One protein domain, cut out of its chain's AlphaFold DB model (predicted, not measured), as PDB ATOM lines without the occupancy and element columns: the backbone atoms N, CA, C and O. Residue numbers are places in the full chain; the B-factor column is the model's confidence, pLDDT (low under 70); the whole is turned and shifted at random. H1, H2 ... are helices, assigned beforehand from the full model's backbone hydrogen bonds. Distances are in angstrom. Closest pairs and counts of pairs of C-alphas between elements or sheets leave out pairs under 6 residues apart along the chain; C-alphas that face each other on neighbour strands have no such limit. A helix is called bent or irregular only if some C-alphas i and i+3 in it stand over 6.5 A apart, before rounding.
ATOM      1  N   ASN A   8     -15.407 -63.854  17.369       65.06
ATOM      2  CA  ASN A   8     -16.295 -64.870  17.946       65.06
ATOM      3  C   ASN A   8     -16.914 -65.848  16.922       65.06
ATOM      4  O   ASN A   8     -17.171 -67.005  17.245       65.06
ATOM      5  N   ARG A   9     -17.208 -65.420  15.683       70.56
ATOM      6  CA  ARG A   9     -17.804 -66.305  14.658       70.56
ATOM      7  C   ARG A   9     -16.820 -67.350  14.149       70.56
ATOM      8  O   ARG A   9     -17.232 -68.436  13.752       70.56
ATOM      9  N   ILE A  10     -15.541 -67.007  14.116       76.62
ATOM     10  CA  ILE A  10     -14.491 -67.884  13.599       76.62
ATOM     11  C   ILE A  10     -14.101 -68.896  14.657       76.62
ATOM     12  O   ILE A  10     -13.966 -70.072  14.328       76.62
ATOM     13  N   ASP A  11     -14.092 -68.472  15.919       83.62
ATOM     14  CA  ASP A  11     -13.917 -69.367  17.056       83.62
ATOM     15  C   ASP A  11     -14.991 -70.463  17.061       83.62
ATOM     16  O   ASP A  11     -14.674 -71.646  17.162       83.62
ATOM     17  N   VAL A  12     -16.264 -70.108  16.828       87.38
ATOM     18  CA  VAL A  12     -17.358 -71.092  16.713       87.38
ATOM     19  C   VAL A  12     -17.112 -72.102  15.586       87.38
ATOM     20  O   VAL A  12     -17.344 -73.295  15.775       87.38
ATOM     21  N   ILE A  13     -16.627 -71.661  14.421       87.75
ATOM     22  CA  ILE A  13     -16.324 -72.557  13.290       87.75
ATOM     23  C   ILE A  13     -15.193 -73.523  13.651       87.75
ATOM     24  O   ILE A  13     -15.263 -74.708  13.312       87.75
ATOM     25  N   ASP A  14     -14.164 -73.037  14.341       87.44
ATOM     26  CA  ASP A  14     -13.042 -73.863  14.772       87.44
ATOM     27  C   ASP A  14     -13.456 -74.862  15.868       87.44
ATOM     28  O   ASP A  14     -13.107 -76.042  15.766       87.44
ATOM     29  N   TYR A  15     -14.293 -74.458  16.834       90.62
ATOM     30  CA  TYR A  15     -14.866 -75.369  17.833       90.62
ATOM     31  C   TYR A  15     -15.732 -76.455  17.200       90.62
ATOM     32  O   TYR A  15     -15.585 -77.634  17.522       90.62
ATOM     33  N   LEU A  16     -16.602 -76.088  16.255       91.12
ATOM     34  CA  LEU A  16     -17.442 -77.054  15.547       91.12
ATOM     35  C   LEU A  16     -16.607 -78.028  14.707       91.12
ATOM     36  O   LEU A  16     -16.967 -79.200  14.590       91.12
ATOM     37  N   ARG A  17     -15.474 -77.580  14.151       89.50
ATOM     38  CA  ARG A  17     -14.558 -78.462  13.417       89.50
ATOM     39  C   ARG A  17     -13.897 -79.466  14.356       89.50
ATOM     40  O   ARG A  17     -13.838 -80.646  14.017       89.50
ATOM     41  N   GLY A  18     -13.432 -79.007  15.519       90.69
ATOM     42  CA  GLY A  18     -12.890 -79.876  16.563       90.69
ATOM     43  C   GLY A  18     -13.918 -80.903  17.036       90.69
ATOM     44  O   GLY A  18     -13.618 -82.092  17.089       90.69
ATOM     45  N   PHE A  19     -15.158 -80.468  17.262       92.75
ATOM     46  CA  PHE A  19     -16.268 -81.344  17.629       92.75
ATOM     47  C   PHE A  19     -16.554 -82.409  16.561       92.75
ATOM     48  O   PHE A  19     -16.644 -83.594  16.876       92.75
ATOM     49  N   ALA A  20     -16.635 -82.013  15.287       91.88
ATOM     50  CA  ALA A  20     -16.853 -82.954  14.192       91.88
ATOM     51  C   ALA A  20     -15.694 -83.957  14.056       91.88
ATOM     52  O   ALA A  20     -15.930 -85.143  13.832       91.88
ATOM     53  N   LEU A  21     -14.449 -83.506  14.253       89.94
ATOM     54  CA  LEU A  21     -13.271 -84.373  14.232       89.94
ATOM     55  C   LEU A  21     -13.285 -85.387  15.386       89.94
ATOM     56  O   LEU A  21     -12.994 -86.559  15.162       89.94
ATOM     57  N   MET A  22     -13.676 -84.968  16.594       90.31
ATOM     58  CA  MET A  22     -13.868 -85.880  17.728       90.31
ATOM     59  C   MET A  22     -14.957 -86.915  17.436       90.31
ATOM     60  O   MET A  22     -14.769 -88.091  17.729       90.31
ATOM     61  N   GLY A  23     -16.066 -86.508  16.814       89.31
ATOM     62  CA  GLY A  23     -17.121 -87.431  16.391       89.31
ATOM     63  C   GLY A  23     -16.618 -88.482  15.398       89.31
ATOM     64  O   GLY A  23     -16.832 -89.672  15.606       89.31
ATOM     65  N   ILE A  24     -15.889 -88.055  14.362       89.44
ATOM     66  CA  ILE A  24     -15.267 -88.953  13.372       89.44
ATOM     67  C   ILE A  24     -14.298 -89.927  14.055       89.44
ATOM     68  O   ILE A  24     -14.315 -91.120  13.760       89.44
ATOM     69  N   LEU A  25     -13.481 -89.448  14.997       87.44
ATOM     70  CA  LEU A  25     -12.557 -90.293  15.755       87.44
ATOM     71  C   LEU A  25     -13.295 -91.356  16.581       87.44
ATOM     72  O   LEU A  25     -12.899 -92.518  16.572       87.44
ATOM     73  N   LEU A  26     -14.372 -90.971  17.273       86.19
ATOM     74  CA  LEU A  26     -15.167 -91.882  18.104       86.19
ATOM     75  C   LEU A  26     -15.807 -93.009  17.293       86.19
ATOM     76  O   LEU A  26     -15.916 -94.123  17.789       86.19
ATOM     77  N   ILE A  27     -16.220 -92.739  16.056       84.31
ATOM     78  CA  ILE A  27     -16.807 -93.761  15.183       84.31
ATOM     79  C   ILE A  27     -15.730 -94.706  14.653       84.31
ATOM     80  O   ILE A  27     -15.902 -95.922  14.690       84.31
ATOM     81  N   ASN A  28     -14.590 -94.161  14.232       85.56
ATOM     82  CA  ASN A  28     -13.486 -94.959  13.703       85.56
ATOM     83  C   ASN A  28     -12.748 -95.772  14.786       85.56
ATOM     84  O   ASN A  28     -11.891 -96.591  14.455       85.56
ATOM     85  N   ILE A  29     -13.064 -95.595  16.077       83.81
ATOM     86  CA  ILE A  29     -12.423 -96.360  17.157       83.81
ATOM     87  C   ILE A  29     -12.697 -97.864  17.043       83.81
ATOM     88  O   ILE A  29     -11.840 -98.670  17.399       83.81
ATOM     89  N   PHE A  30     -13.869 -98.251  16.524       79.25
ATOM     90  CA  PHE A  30     -14.230 -99.656  16.338       79.25
ATOM     91  C   PHE A  30     -13.330-100.330  15.299       79.25
ATOM     92  O   PHE A  30     -12.832-101.432  15.542       79.25
ATOM     93  N   ASP A  31     -13.062 -99.626  14.197       79.25
ATOM     94  CA  ASP A  31     -12.151-100.080  13.148       79.25
ATOM     95  C   ASP A  31     -10.696-100.069  13.637       79.25
ATOM     96  O   ASP A  31      -9.945-101.007  13.380       79.25
ATOM     97  N   LEU A  32     -10.304 -99.056  14.420       80.38
ATOM     98  CA  LEU A  32      -8.965 -98.961  15.012       80.38
ATOM     99  C   LEU A  32      -8.660-100.125  15.968       80.38
ATOM    100  O   LEU A  32      -7.548-100.651  15.980       80.38
ATOM    101  N   LEU A  33      -9.645-100.536  16.769       83.94
ATOM    102  CA  LEU A  33      -9.517-101.646  17.715       83.94
ATOM    103  C   LEU A  33      -9.663-103.026  17.050       83.94
ATOM    104  O   LEU A  33      -9.604-104.036  17.750       83.94
ATOM    105  N   ASN A  34      -9.838-103.087  15.722       73.75
ATOM    106  CA  ASN A  34     -10.100-104.319  14.968       73.75
ATOM    107  C   ASN A  34     -11.228-105.162  15.589       73.75
ATOM    108  O   ASN A  34     -11.162-106.397  15.629       73.75
ATOM    109  N   ILE A  35     -12.266-104.501  16.112       76.38
ATOM    110  CA  ILE A  35     -13.413-105.201  16.685       76.38
ATOM    111  C   ILE A  35     -14.131-105.909  15.535       76.38
ATOM    112  O   ILE A  35     -14.538-105.281  14.559       76.38
ATOM    113  N   LYS A  36     -14.260-107.239  15.630       72.31
ATOM    114  CA  LYS A  36     -14.935-108.039  14.600       72.31
ATOM    115  C   LYS A  36     -16.340-107.498  14.366       72.31
ATOM    116  O   LYS A  36     -17.085-107.290  15.324       72.31
ATOM    117  N   LEU A  37     -16.704-107.345  13.091       68.50
ATOM    118  CA  LEU A  37     -18.070-106.989  12.741       68.50
ATOM    119  C   LEU A  37     -19.038-108.023  13.339       68.50
ATOM    120  O   LEU A  37     -18.753-109.227  13.301       68.50
ATOM    121  N   PRO A  38     -20.171-107.568  13.893       70.06
ATOM    122  CA  PRO A  38     -21.186-108.454  14.422       70.06
ATOM    123  C   PRO A  38     -21.710-109.393  13.332       70.06
ATOM    124  O   PRO A  38     -21.749-109.049  12.147       70.06
ATOM    125  N   SER A  39     -22.124-110.593  13.749       72.75
ATOM    126  CA  SER A  39     -22.697-111.602  12.854       72.75
ATOM    127  C   SER A  39     -23.840-111.005  12.020       72.75
ATOM    128  O   SER A  39     -24.647-110.245  12.566       72.75
ATOM    129  N   PRO A  40     -23.964-111.351  10.725       62.47
ATOM    130  CA  PRO A  40     -25.089-110.910   9.911       62.47
ATOM    131  C   PRO A  40     -26.419-111.273  10.588       62.47
ATOM    132  O   PRO A  40     -26.586-112.404  11.036       62.47
ATOM    133  N   HIS A  41     -27.359-110.320  10.627       65.81
ATOM    134  CA  HIS A  41     -28.701-110.447  11.232       65.81
ATOM    135  C   HIS A  41     -28.754-110.438  12.771       65.81
ATOM    136  O   HIS A  41     -29.787-110.783  13.344       65.81
ATOM    137  N   SER A  42     -27.697-109.997  13.461       74.25
ATOM    138  CA  SER A  42     -27.795-109.720  14.895       74.25
ATOM    139  C   SER A  42     -28.416-108.344  15.169       74.25
ATOM    140  O   SER A  42     -28.433-107.437  14.327       74.25
ATOM    141  N   ILE A  43     -28.923-108.166  16.389       74.44
ATOM    142  CA  ILE A  43     -29.378-106.862  16.889       74.44
ATOM    143  C   ILE A  43     -28.229-105.836  16.807       74.44
ATOM    144  O   ILE A  43     -28.445-104.684  16.425       74.44
ATOM    145  N   ASP A  44     -26.993-106.277  17.047       76.06
ATOM    146  CA  ASP A  44     -25.787-105.444  16.979       76.06
ATOM    147  C   ASP A  44     -25.528-104.893  15.570       76.06
ATOM    148  O   ASP A  44     -25.087-103.753  15.427       76.06
ATOM    149  N   THR A  45     -25.872-105.640  14.509       77.00
ATOM    150  CA  THR A  45     -25.751-105.138  13.129       77.00
ATOM    151  C   THR A  45     -26.693-103.958  12.873       77.00
ATOM    152  O   THR A  45     -26.360-103.038  12.122       77.00
ATOM    153  N   SER A  46     -27.873-103.965  13.499       78.19
ATOM    154  CA  SER A  46     -28.849-102.875  13.382       78.19
ATOM    155  C   SER A  46     -28.381-101.629  14.134       78.19
ATOM    156  O   SER A  46     -28.465-100.525  13.593       78.19
ATOM    157  N   TYR A  47     -27.812-101.798  15.333       80.12
ATOM    158  CA  TYR A  47     -27.200-100.701  16.087       80.12
ATOM    159  C   TYR A  47     -26.007-100.082  15.354       80.12
ATOM    160  O   TYR A  47     -25.941 -98.860  15.226       80.12
ATOM    161  N   GLN A  48     -25.107-100.900  14.803       79.75
ATOM    162  CA  GLN A  48     -23.975-100.406  14.016       79.75
ATOM    163  C   GLN A  48     -24.448 -99.618  12.790       79.75
ATOM    164  O   GLN A  48     -23.938 -98.536  12.508       79.75
ATOM    165  N   ARG A  49     -25.469-100.113  12.082       80.56
ATOM    166  CA  ARG A  49     -26.029 -99.419  10.916       80.56
ATOM    167  C   ARG A  49     -26.675 -98.085  11.295       80.56
ATOM    168  O   ARG A  49     -26.528 -97.113  10.557       80.56
ATOM    169  N   LEU A  50     -27.358 -98.016  12.437       84.38
ATOM    170  CA  LEU A  50     -27.896 -96.758  12.960       84.38
ATOM    171  C   LEU A  50     -26.780 -95.765  13.293       84.38
ATOM    172  O   LEU A  50     -26.890 -94.604  12.911       84.38
ATOM    173  N   LEU A  51     -25.701 -96.206  13.942       83.75
ATOM    174  CA  LEU A  51     -24.545 -95.353  14.235       83.75
ATOM    175  C   LEU A  51     -23.899 -94.812  12.952       83.75
ATOM    176  O   LEU A  51     -23.656 -93.609  12.852       83.75
ATOM    177  N   LEU A  52     -23.712 -95.669  11.949       81.38
ATOM    178  CA  LEU A  52     -23.151 -95.295  10.650       81.38
ATOM    179  C   LEU A  52     -24.037 -94.254   9.931       81.38
ATOM    180  O   LEU A  52     -23.580 -93.216   9.455       81.38
ATOM    181  N   ILE A  53     -25.353 -94.476   9.899       83.19
ATOM    182  CA  ILE A  53     -26.274 -93.577   9.190       83.19
ATOM    183  C   ILE A  53     -26.506 -92.275   9.958       83.19
ATOM    184  O   ILE A  53     -26.573 -91.218   9.336       83.19
ATOM    185  N   PHE A  54     -26.661 -92.306  11.279       85.44
ATOM    186  CA  PHE A  54     -27.044 -91.116  12.043       85.44
ATOM    187  C   PHE A  54     -25.863 -90.326  12.579       85.44
ATOM    188  O   PHE A  54     -25.948 -89.102  12.634       85.44
ATOM    189  N   VAL A  55     -24.792 -90.992  12.999       85.25
ATOM    190  CA  VAL A  55     -23.661 -90.318  13.639       85.25
ATOM    191  C   VAL A  55     -22.572 -90.074  12.609       85.25
ATOM    192  O   VAL A  55     -22.192 -88.923  12.404       85.25
ATOM    193  N   GLU A  56     -22.129 -91.111  11.895       86.62
ATOM    194  CA  GLU A  56     -21.008 -90.988  10.957       86.62
ATOM    195  C   GLU A  56     -21.322 -90.021   9.829       86.62
ATOM    196  O   GLU A  56     -20.652 -88.994   9.694       86.62
ATOM    197  N   SER A  57     -22.414 -90.258   9.102       87.06
ATOM    198  CA  SER A  57     -22.796 -89.389   7.987       87.06
ATOM    199  C   SER A  57     -22.896 -87.911   8.398       87.06
ATOM    200  O   SER A  57     -22.435 -87.027   7.672       87.06
ATOM    201  N   ARG A  58     -23.432 -87.617   9.593       91.00
ATOM    202  CA  ARG A  58     -23.609 -86.246  10.088       91.00
ATOM    203  C   ARG A  58     -22.287 -85.606  10.474       91.00
ATOM    204  O   ARG A  58     -22.064 -84.456  10.105       91.00
ATOM    205  N   MET A  59     -21.411 -86.325  11.173       91.62
ATOM    206  CA  MET A  59     -20.104 -85.791  11.567       91.62
ATOM    207  C   MET A  59     -19.242 -85.485  10.340       91.62
ATOM    208  O   MET A  59     -18.697 -84.384  10.239       91.62
ATOM    209  N   TYR A  60     -19.202 -86.392   9.359       90.88
ATOM    210  CA  TYR A  60     -18.504 -86.157   8.092       90.88
ATOM    211  C   TYR A  60     -19.124 -84.999   7.298       90.88
ATOM    212  O   TYR A  60     -18.391 -84.170   6.755       90.88
ATOM    213  N   THR A  61     -20.456 -84.880   7.270       92.00
ATOM    214  CA  THR A  61     -21.151 -83.768   6.595       92.00
ATOM    215  C   THR A  61     -20.813 -82.422   7.235       92.00
ATOM    216  O   THR A  61     -20.440 -81.480   6.534       92.00
ATOM    217  N   ILE A  62     -20.893 -82.329   8.567       92.56
ATOM    218  CA  ILE A  62     -20.552 -81.111   9.313       92.56
ATOM    219  C   ILE A  62     -19.083 -80.755   9.073       92.56
ATOM    220  O   ILE A  62     -18.780 -79.616   8.720       92.56
ATOM    221  N   PHE A  63     -18.174 -81.726   9.188       92.12
ATOM    222  CA  PHE A  63     -16.754 -81.502   8.935       92.12
ATOM    223  C   PHE A  63     -16.496 -81.003   7.507       92.12
ATOM    224  O   PHE A  63     -15.790 -80.012   7.331       92.12
ATOM    225  N   THR A  64     -17.106 -81.634   6.496       91.19
ATOM    226  CA  THR A  64     -16.996 -81.233   5.081       91.19
ATOM    227  C   THR A  64     -17.434 -79.789   4.879       91.19
ATOM    228  O   THR A  64     -16.717 -78.989   4.273       91.19
ATOM    229  N   PHE A  65     -18.612 -79.443   5.401       92.06
ATOM    230  CA  PHE A  65     -19.182 -78.110   5.269       92.06
ATOM    231  C   PHE A  65     -18.285 -77.052   5.919       92.06
ATOM    232  O   PHE A  65     -17.943 -76.042   5.297       92.06
ATOM    233  N   LEU A  66     -17.834 -77.314   7.149       91.12
ATOM    234  CA  LEU A  66     -16.940 -76.416   7.871       91.12
ATOM    235  C   LEU A  66     -15.586 -76.302   7.177       91.12
ATOM    236  O   LEU A  66     -15.048 -75.200   7.093       91.12
ATOM    237  N   PHE A  67     -15.040 -77.391   6.634       89.94
ATOM    238  CA  PHE A  67     -13.795 -77.366   5.869       89.94
ATOM    239  C   PHE A  67     -13.909 -76.449   4.641       89.94
ATOM    240  O   PHE A  67     -13.047 -75.592   4.435       89.94
ATOM    241  N   GLY A  68     -15.003 -76.557   3.880       88.81
ATOM    242  CA  GLY A  68     -15.285 -75.680   2.739       88.81
ATOM    243  C   GLY A  68     -15.468 -74.208   3.132       88.81
ATOM    244  O   GLY A  68     -14.904 -73.316   2.497       88.81
ATOM    245  N   MET A  69     -16.183 -73.930   4.225       88.81
ATOM    246  CA  MET A  69     -16.324 -72.562   4.738       88.81
ATOM    247  C   MET A  69     -14.969 -71.978   5.176       88.81
ATOM    248  O   MET A  69     -14.642 -70.828   4.881       88.81
ATOM    249  N   SER A  70     -14.146 -72.800   5.828       85.12
ATOM    250  CA  SER A  70     -12.808 -72.420   6.290       85.12
ATOM    251  C   SER A  70     -11.885 -72.082   5.125       85.12
ATOM    252  O   SER A  70     -11.094 -71.147   5.221       85.12
ATOM    253  N   PHE A  71     -12.012 -72.804   4.006       85.50
ATOM    254  CA  PHE A  71     -11.325 -72.475   2.759       85.50
ATOM    255  C   PHE A  71     -11.672 -71.060   2.285       85.50
ATOM    256  O   PHE A  71     -10.764 -70.254   2.063       85.50
ATOM    257  N   TYR A  72     -12.966 -70.739   2.189       85.50
ATOM    258  CA  TYR A  72     -13.438 -69.427   1.743       85.50
ATOM    259  C   TYR A  72     -12.957 -68.288   2.656       85.50
ATOM    260  O   TYR A  72     -12.448 -67.270   2.180       85.50
ATOM    261  N   ILE A  73     -13.071 -68.469   3.973       84.69
ATOM    262  CA  ILE A  73     -12.623 -67.480   4.961       84.69
ATOM    263  C   ILE A  73     -11.111 -67.259   4.867       84.69
ATOM    264  O   ILE A  73     -10.651 -66.115   4.823       84.69
ATOM    265  N   PHE A  74     -10.337 -68.345   4.808       85.19
ATOM    266  CA  PHE A  74      -8.880 -68.274   4.775       85.19
ATOM    267  C   PHE A  74      -8.386 -67.511   3.548       85.19
ATOM    268  O   PHE A  74      -7.572 -66.599   3.675       85.19
ATOM    269  N   ILE A  75      -8.894 -67.848   2.360       82.06
ATOM    270  CA  ILE A  75      -8.423 -67.233   1.117       82.06
ATOM    271  C   ILE A  75      -8.843 -65.761   0.996       82.06
ATOM    272  O   ILE A  75      -8.094 -64.958   0.438       82.06
ATOM    273  N   THR A  76      -9.997 -65.395   1.563       83.12
ATOM    274  CA  THR A  76     -10.490 -64.010   1.599       83.12
ATOM    275  C   THR A  76      -9.584 -63.144   2.476       83.12
ATOM    276  O   THR A  76      -9.038 -62.152   2.001       83.12
ATOM    277  N   ARG A  77      -9.295 -63.588   3.704       80.75
ATOM    278  CA  ARG A  77      -8.374 -62.892   4.621       80.75
ATOM    279  C   ARG A  77      -6.942 -62.842   4.100       80.75
ATOM    280  O   ARG A  77      -6.247 -61.838   4.241       80.75
ATOM    281  N   ALA A  78      -6.480 -63.931   3.491       81.75
ATOM    282  CA  ALA A  78      -5.127 -63.999   2.965       81.75
ATOM    283  C   ALA A  78      -4.918 -63.021   1.797       81.75
ATOM    284  O   ALA A  78      -3.820 -62.489   1.673       81.75
ATOM    285  N   LYS A  79      -5.959 -62.744   0.993       78.81
ATOM    286  CA  LYS A  79      -5.942 -61.691  -0.038       78.81
ATOM    287  C   LYS A  79      -5.925 -60.280   0.543       78.81
ATOM    288  O   LYS A  79      -5.239 -59.427  -0.004       78.81
ATOM    289  N   GLU A  80      -6.661 -60.033   1.625       79.75
ATOM    290  CA  GLU A  80      -6.677 -58.722   2.291       79.75
ATOM    291  C   GLU A  80      -5.325 -58.387   2.935       79.75
ATOM    292  O   GLU A  80      -4.920 -57.229   2.966       79.75
ATOM    293  N   LYS A  81      -4.604 -59.403   3.429       76.31
ATOM    294  CA  LYS A  81      -3.359 -59.224   4.190       76.31
ATOM    295  C   LYS A  81      -2.075 -59.404   3.369       76.31
ATOM    296  O   LYS A  81      -1.018 -58.941   3.791       76.31
ATOM    297  N   SER A  82      -2.112 -60.120   2.242       66.06
ATOM    298  CA  SER A  82      -0.913 -60.470   1.467       66.06
ATOM    299  C   SER A  82      -1.203 -60.655  -0.021       66.06
ATOM    300  O   SER A  82      -2.174 -61.300  -0.413       66.06
ATOM    301  N   ASN A  83      -0.267 -60.214  -0.865       67.50
ATOM    302  CA  ASN A  83      -0.320 -60.447  -2.311       67.50
ATOM    303  C   ASN A  83      -0.269 -61.952  -2.683       67.50
ATOM    304  O   ASN A  83      -0.687 -62.342  -3.770       67.50
ATOM    305  N   ASN A  84       0.191 -62.820  -1.765       78.19
ATOM    306  CA  ASN A  84       0.446 -64.248  -2.003       78.19
ATOM    307  C   ASN A  84      -0.489 -65.194  -1.224       78.19
ATOM    308  O   ASN A  84      -0.115 -66.332  -0.931       78.19
ATOM    309  N   GLY A  85      -1.715 -64.773  -0.890       78.25
ATOM    310  CA  GLY A  85      -2.649 -65.595  -0.101       78.25
ATOM    311  C   GLY A  85      -2.931 -66.997  -0.672       78.25
ATOM    312  O   GLY A  85      -3.154 -67.952   0.071       78.25
ATOM    313  N   TYR A  86      -2.819 -67.151  -1.991       81.31
ATOM    314  CA  TYR A  86      -2.932 -68.434  -2.684       81.31
ATOM    315  C   TYR A  86      -1.787 -69.407  -2.354       81.31
ATOM    316  O   TYR A  86      -2.019 -70.591  -2.111       81.31
ATOM    317  N   LEU A  87      -0.550 -68.904  -2.293       83.88
ATOM    318  CA  LEU A  87       0.635 -69.706  -1.986       83.88
ATOM    319  C   LEU A  87       0.582 -70.232  -0.543       83.88
ATOM    320  O   LEU A  87       0.908 -71.390  -0.286       83.88
ATOM    321  N   LEU A  88       0.112 -69.396   0.390       84.94
ATOM    322  CA  LEU A  88      -0.098 -69.789   1.787       84.94
ATOM    323  C   LEU A  88      -1.115 -70.927   1.904       84.94
ATOM    324  O   LEU A  88      -0.910 -71.865   2.676       84.94
ATOM    325  N   PHE A  89      -2.185 -70.869   1.113       84.94
ATOM    326  CA  PHE A  89      -3.202 -71.908   1.114       84.94
ATOM    327  C   PHE A  89      -2.692 -73.227   0.512       84.94
ATOM    328  O   PHE A  89      -2.904 -74.283   1.109       84.94
ATOM    329  N   ILE A  90      -1.944 -73.180  -0.596       87.38
ATOM    330  CA  ILE A  90      -1.283 -74.374  -1.150       87.38
ATOM    331  C   ILE A  90      -0.353 -75.003  -0.112       87.38
ATOM    332  O   ILE A  90      -0.421 -76.209   0.115       87.38
ATOM    333  N   ARG A  91       0.480 -74.199   0.565       89.44
ATOM    334  CA  ARG A  91       1.398 -74.708   1.594       89.44
ATOM    335  C   ARG A  91       0.640 -75.438   2.704       89.44
ATOM    336  O   ARG A  91       1.056 -76.514   3.121       89.44
ATOM    337  N   ARG A  92      -0.498 -74.885   3.136       88.19
ATOM    338  CA  ARG A  92      -1.388 -75.523   4.115       88.19
ATOM    339  C   ARG A  92      -1.929 -76.862   3.610       88.19
ATOM    340  O   ARG A  92      -1.908 -77.825   4.368       88.19
ATOM    341  N   LEU A  93      -2.396 -76.940   2.363       89.19
ATOM    342  CA  LEU A  93      -2.912 -78.188   1.789       89.19
ATOM    343  C   LEU A  93      -1.834 -79.258   1.616       89.19
ATOM    344  O   LEU A  93      -2.116 -80.427   1.841       89.19
ATOM    345  N   ILE A  94      -0.606 -78.873   1.257       91.25
ATOM    346  CA  ILE A  94       0.525 -79.806   1.167       91.25
ATOM    347  C   ILE A  94       0.809 -80.409   2.543       91.25
ATOM    348  O   ILE A  94       0.864 -81.628   2.668       91.25
ATOM    349  N   ILE A  95       0.923 -79.571   3.579       91.75
ATOM    350  CA  ILE A  95       1.138 -80.036   4.958       91.75
ATOM    351  C   ILE A  95      -0.005 -80.964   5.386       91.75
ATOM    352  O   ILE A  95       0.247 -82.047   5.906       91.75
ATOM    353  N   LEU A  96      -1.254 -80.573   5.113       88.94
ATOM    354  CA  LEU A  96      -2.428 -81.378   5.445       88.94
ATOM    355  C   LEU A  96      -2.426 -82.730   4.718       88.94
ATOM    356  O   LEU A  96      -2.745 -83.746   5.320       88.94
ATOM    357  N   SER A  97      -2.035 -82.741   3.444       89.88
ATOM    358  CA  SER A  97      -1.929 -83.953   2.634       89.88
ATOM    359  C   SER A  97      -0.846 -84.885   3.170       89.88
ATOM    360  O   SER A  97      -1.095 -86.075   3.322       89.88
ATOM    361  N   ILE A  98       0.339 -84.366   3.511       91.94
ATOM    362  CA  ILE A  98       1.431 -85.174   4.074       91.94
ATOM    363  C   ILE A  98       0.990 -85.812   5.393       91.94
ATOM    364  O   ILE A  98       1.120 -87.023   5.560       91.94
ATOM    365  N   ILE A  99       0.411 -85.016   6.296       90.25
ATOM    366  CA  ILE A  99      -0.093 -85.511   7.581       90.25
ATOM    367  C   ILE A  99      -1.179 -86.567   7.360       90.25
ATOM    368  O   ILE A  99      -1.121 -87.626   7.976       90.25
ATOM    369  N   GLY A 100      -2.127 -86.319   6.455       87.50
ATOM    370  CA  GLY A 100      -3.203 -87.264   6.168       87.50
ATOM    371  C   GLY A 100      -2.711 -88.586   5.570       87.50
ATOM    372  O   GLY A 100      -3.158 -89.651   5.978       87.50
ATOM    373  N   ASN A 101      -1.728 -88.551   4.666       87.69
ATOM    374  CA  ASN A 101      -1.134 -89.772   4.104       87.69
ATOM    375  C   ASN A 101      -0.402 -90.602   5.169       87.69
ATOM    376  O   ASN A 101      -0.511 -91.826   5.174       87.69
ATOM    377  N   ILE A 102       0.304 -89.951   6.098       89.94
ATOM    378  CA  ILE A 102       0.899 -90.643   7.249       89.94
ATOM    379  C   ILE A 102      -0.218 -91.248   8.109       89.94
ATOM    380  O   ILE A 102      -0.153 -92.418   8.472       89.94
ATOM    381  N   HIS A 103      -1.273 -90.477   8.374       86.06
ATOM    382  CA  HIS A 103      -2.388 -90.882   9.225       86.06
ATOM    383  C   HIS A 103      -3.173 -92.084   8.674       86.06
ATOM    384  O   HIS A 103      -3.543 -92.954   9.458       86.06
ATOM    385  N   ILE A 104      -3.351 -92.196   7.351       85.00
ATOM    386  CA  ILE A 104      -3.981 -93.361   6.690       85.00
ATOM    387  C   ILE A 104      -3.317 -94.680   7.104       85.00
ATOM    388  O   ILE A 104      -3.990 -95.700   7.213       85.00
ATOM    389  N   THR A 105      -2.005 -94.665   7.348       82.19
ATOM    390  CA  THR A 105      -1.250 -95.873   7.719       82.19
ATOM    391  C   THR A 105      -1.636 -96.395   9.104       82.19
ATOM    392  O   THR A 105      -1.538 -97.591   9.359       82.19
ATOM    393  N   PHE A 106      -2.070 -95.505  10.000       79.62
ATOM    394  CA  PHE A 106      -2.348 -95.830  11.400       79.62
ATOM    395  C   PHE A 106      -3.843 -95.890  11.724       79.62
ATOM    396  O   PHE A 106      -4.225 -96.591  12.656       79.62
ATOM    397  N   PHE A 107      -4.682 -95.168  10.977       77.56
ATOM    398  CA  PHE A 107      -6.105 -95.024  11.273       77.56
ATOM    399  C   PHE A 107      -6.959 -95.297  10.028       77.56
ATOM    400  O   PHE A 107      -6.946 -94.490   9.088       77.56
ATOM    401  N   PRO A 108      -7.740 -96.392  10.014       69.44
ATOM    402  CA  PRO A 108      -8.805 -96.564   9.031       69.44
ATOM    403  C   PRO A 108      -9.862 -95.455   9.199       69.44
ATOM    404  O   PRO A 108     -10.102 -94.978  10.307       69.44
ATOM    405  N   GLY A 109     -10.451 -94.996   8.090       71.62
ATOM    406  CA  GLY A 109     -11.421 -93.886   8.100       71.62
ATOM    407  C   GLY A 109     -10.794 -92.487   8.099       71.62
ATOM    408  O   GLY A 109     -11.337 -91.533   8.658       71.62
ATOM    409  N   GLU A 110      -9.621 -92.354   7.480       80.00
ATOM    410  CA  GLU A 110      -8.922 -91.081   7.390       80.00
ATOM    411  C   GLU A 110      -9.660 -90.066   6.507       80.00
ATOM    412  O   GLU A 110     -10.037 -90.325   5.363       80.00
ATOM    413  N   VAL A 111      -9.851 -88.874   7.068       84.69
ATOM    414  CA  VAL A 111     -10.576 -87.773   6.434       84.69
ATOM    415  C   VAL A 111      -9.657 -86.731   5.810       84.69
ATOM    416  O   VAL A 111      -9.944 -86.184   4.745       84.69
ATOM    417  N   LEU A 112      -8.551 -86.416   6.472       84.25
ATOM    418  CA  LEU A 112      -7.714 -85.254   6.198       84.25
ATOM    419  C   LEU A 112      -7.111 -85.268   4.783       84.25
ATOM    420  O   LEU A 112      -7.167 -84.241   4.103       84.25
ATOM    421  N   ALA A 113      -6.586 -86.397   4.304       85.75
ATOM    422  CA  ALA A 113      -5.991 -86.527   2.975       85.75
ATOM    423  C   ALA A 113      -7.047 -86.430   1.871       85.75
ATOM    424  O   ALA A 113      -6.783 -85.875   0.797       85.75
ATOM    425  N   LEU A 114      -8.255 -86.948   2.120       88.88
ATOM    426  CA  LEU A 114      -9.386 -86.786   1.207       88.88
ATOM    427  C   LEU A 114      -9.742 -85.301   1.061       88.88
ATOM    428  O   LEU A 114      -9.796 -84.789  -0.059       88.88
ATOM    429  N   TYR A 115      -9.903 -84.578   2.172       88.44
ATOM    430  CA  TYR A 115     -10.219 -83.147   2.133       88.44
ATOM    431  C   TYR A 115      -9.062 -82.290   1.612       88.44
ATOM    432  O   TYR A 115      -9.311 -81.283   0.951       88.44
ATOM    433  N   ALA A 116      -7.805 -82.685   1.826       88.06
ATOM    434  CA  ALA A 116      -6.659 -82.020   1.211       88.06
ATOM    435  C   ALA A 116      -6.730 -82.100  -0.323       88.06
ATOM    436  O   ALA A 116      -6.595 -81.075  -0.994       88.06
ATOM    437  N   ARG A 117      -7.034 -83.285  -0.882       89.88
ATOM    438  CA  ARG A 117      -7.279 -83.474  -2.326       89.88
ATOM    439  C   ARG A 117      -8.432 -82.615  -2.834       89.88
ATOM    440  O   ARG A 117      -8.267 -81.918  -3.832       89.88
ATOM    441  N   TRP A 118      -9.567 -82.609  -2.135       89.38
ATOM    442  CA  TRP A 118     -10.692 -81.737  -2.492       89.38
ATOM    443  C   TRP A 118     -10.333 -80.251  -2.398       89.38
ATOM    444  O   TRP A 118     -10.759 -79.464  -3.234       89.38
ATOM    445  N   GLY A 119      -9.494 -79.859  -1.439       86.69
ATOM    446  CA  GLY A 119      -8.963 -78.503  -1.338       86.69
ATOM    447  C   GLY A 119      -8.131 -78.106  -2.559       86.69
ATOM    448  O   GLY A 119      -8.300 -77.000  -3.070       86.69
ATOM    449  N   PHE A 120      -7.281 -79.007  -3.065       87.81
ATOM    450  CA  PHE A 120      -6.551 -78.780  -4.317       87.81
ATOM    451  C   PHE A 120      -7.500 -78.672  -5.512       87.81
ATOM    452  O   PHE A 120      -7.288 -77.831  -6.381       87.81
ATOM    453  N   PHE A 121      -8.567 -79.474  -5.532       87.88
ATOM    454  CA  PHE A 121      -9.585 -79.416  -6.578       87.88
ATOM    455  C   PHE A 121     -10.394 -78.110  -6.557       87.88
ATOM    456  O   PHE A 121     -10.674 -77.558  -7.612       87.88
ATOM    457  N   LEU A 122     -10.737 -77.580  -5.378       83.81
ATOM    458  CA  LEU A 122     -11.506 -76.334  -5.212       83.81
ATOM    459  C   LEU A 122     -10.699 -75.068  -5.540       83.81
ATOM    460  O   LEU A 122     -11.261 -74.023  -5.872       83.81
ATOM    461  N   LEU A 123      -9.377 -75.167  -5.456       83.19
ATOM    462  CA  LEU A 123      -8.430 -74.085  -5.683       83.19
ATOM    463  C   LEU A 123      -8.629 -73.328  -7.022       83.19
ATOM    464  O   LEU A 123      -8.726 -72.097  -6.982       83.19
ATOM    465  N   PRO A 124      -8.723 -73.992  -8.197       82.19
ATOM    466  CA  PRO A 124      -8.994 -73.322  -9.470       82.19
ATOM    467  C   PRO A 124     -10.377 -72.661  -9.526       82.19
ATOM    468  O   PRO A 124     -10.495 -71.559 -10.065       82.19
ATOM    469  N   PHE A 125     -11.409 -73.267  -8.928       80.62
ATOM    470  CA  PHE A 125     -12.778 -72.732  -8.956       80.62
ATOM    471  C   PHE A 125     -12.912 -71.410  -8.208       80.62
ATOM    472  O   PHE A 125     -13.718 -70.568  -8.587       80.62
ATOM    473  N   TYR A 126     -12.075 -71.161  -7.203       72.69
ATOM    474  CA  TYR A 126     -12.061 -69.866  -6.530       72.69
ATOM    475  C   TYR A 126     -11.570 -68.711  -7.428       72.69
ATOM    476  O   TYR A 126     -11.927 -67.552  -7.214       72.69
ATOM    477  N   LYS A 127     -10.750 -69.008  -8.447       67.00
ATOM    478  CA  LYS A 127     -10.332 -68.033  -9.469       67.00
ATOM    479  C   LYS A 127     -11.339 -67.881 -10.603       67.00
ATOM    480  O   LYS A 127     -11.211 -66.918 -11.357       67.00
ATOM    481  N   VAL A 128     -12.321 -68.779 -10.717       70.19
ATOM    482  CA  VAL A 128     -13.436 -68.642 -11.661       70.19
ATOM    483  C   VAL A 128     -14.361 -67.549 -11.130       70.19
ATOM    484  O   VAL A 128     -15.414 -67.782 -10.545       70.19
TER     485      VAL A 128
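Overview. This is residues 8 to 128 of the 130 residues of the protein "DUF1624 domain-containing protein" of Bacillus cereus VD133 (UniProt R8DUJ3). One long helix, H2, makes the longest axis of the model, and the other three helices fold back from it in a chain of helical hairpins. H1 crosses the middle of H2 at a slant, H3 folds back from the last turns of H2, meeting it with residues 85 to 89 alone, and H4 folds back again along H3. The printed part has 121 residues with four named helices, H1, H2, H3 and H4 in that order, and no named strand; the class is all helix. The whole is loose, with a radius of gyration of the C-alphas of 17.3 A, and elongated, spanning 59 by 31 by 25 A.

Arrangement. H2, residues 43 to 81, is the hub and touches three helices. H1, residues 8 to 32, touches it, with the C-alphas of Ala 20 and Met 59 closest at 5.1 A. These two form a hairpin and run opposite ways at a steep tilt of 36 degrees, only just past shallow. H3, residues 85 to 106, touches H2 with residues 85 to 89 alone, and H2 touches H3 with residues 74 to 79 alone; the closest C-alphas, of Ala 78 and Gly 85, are 4.3 A apart. This hairpin has a shallow tilt of 25 degrees, opposite ways. H4, residues 112 to 127, touches H3 and forms a hairpin with it, opposite ways at a shallow tilt of 21 degrees; the closest C-alphas, of Gly 100 and Ala 113, are 4.3 A apart. H4 only just touches H2, with 3 pairs of C-alphas within 8 A, Thr 64 and Tyr 115 closest at 7.6 A. H2, H3 and H4 form an up and down bundle, each running against the one before. H1 is apart from H4, and only just apart from H3, at 8.2 A. O i to N i+4 pairs are within hydrogen-bond range in 19 of 21 cases in H1, 32 of 35 in H2, 16 of 18 in H3 and 9 of 12 in H4.

Along the chain. H2 is 55.7 A long, from C-alpha 43 at (-29.378, -106.862, 16.889) to C-alpha 81. H1 begins at C-alpha 8, (-16.295, -64.870, 17.946), and measures 35.0 A, with a kink of 29 degrees near residue 26; it is only just irregular, C-alphas 27 and 30 being 6.54 A apart. H3 measures 32.3 A. H4 measures 23.4 A and ends at C-alpha 127, (-10.332, -68.033, -9.469); it has a kink of 30 degrees near residue 121 and is only just irregular, C-alphas 121 and 124 being 6.8 A apart.

Size, cuts and confidence. The C-alphas farthest apart, of His 41 and Asn 83, are 59.1 A apart. The printed part has no cut. The links H2 to H3 and H3 to H4 are tight, and H1 to H2 is short, with 10 residues. Residues 39 to 44, of which 43 and 44 belong to H2, stand free. The mean pLDDT of the printed part is 83.3; residues 8, 37, 40 to 41, 82 to 83, 108 and 127 are under 70.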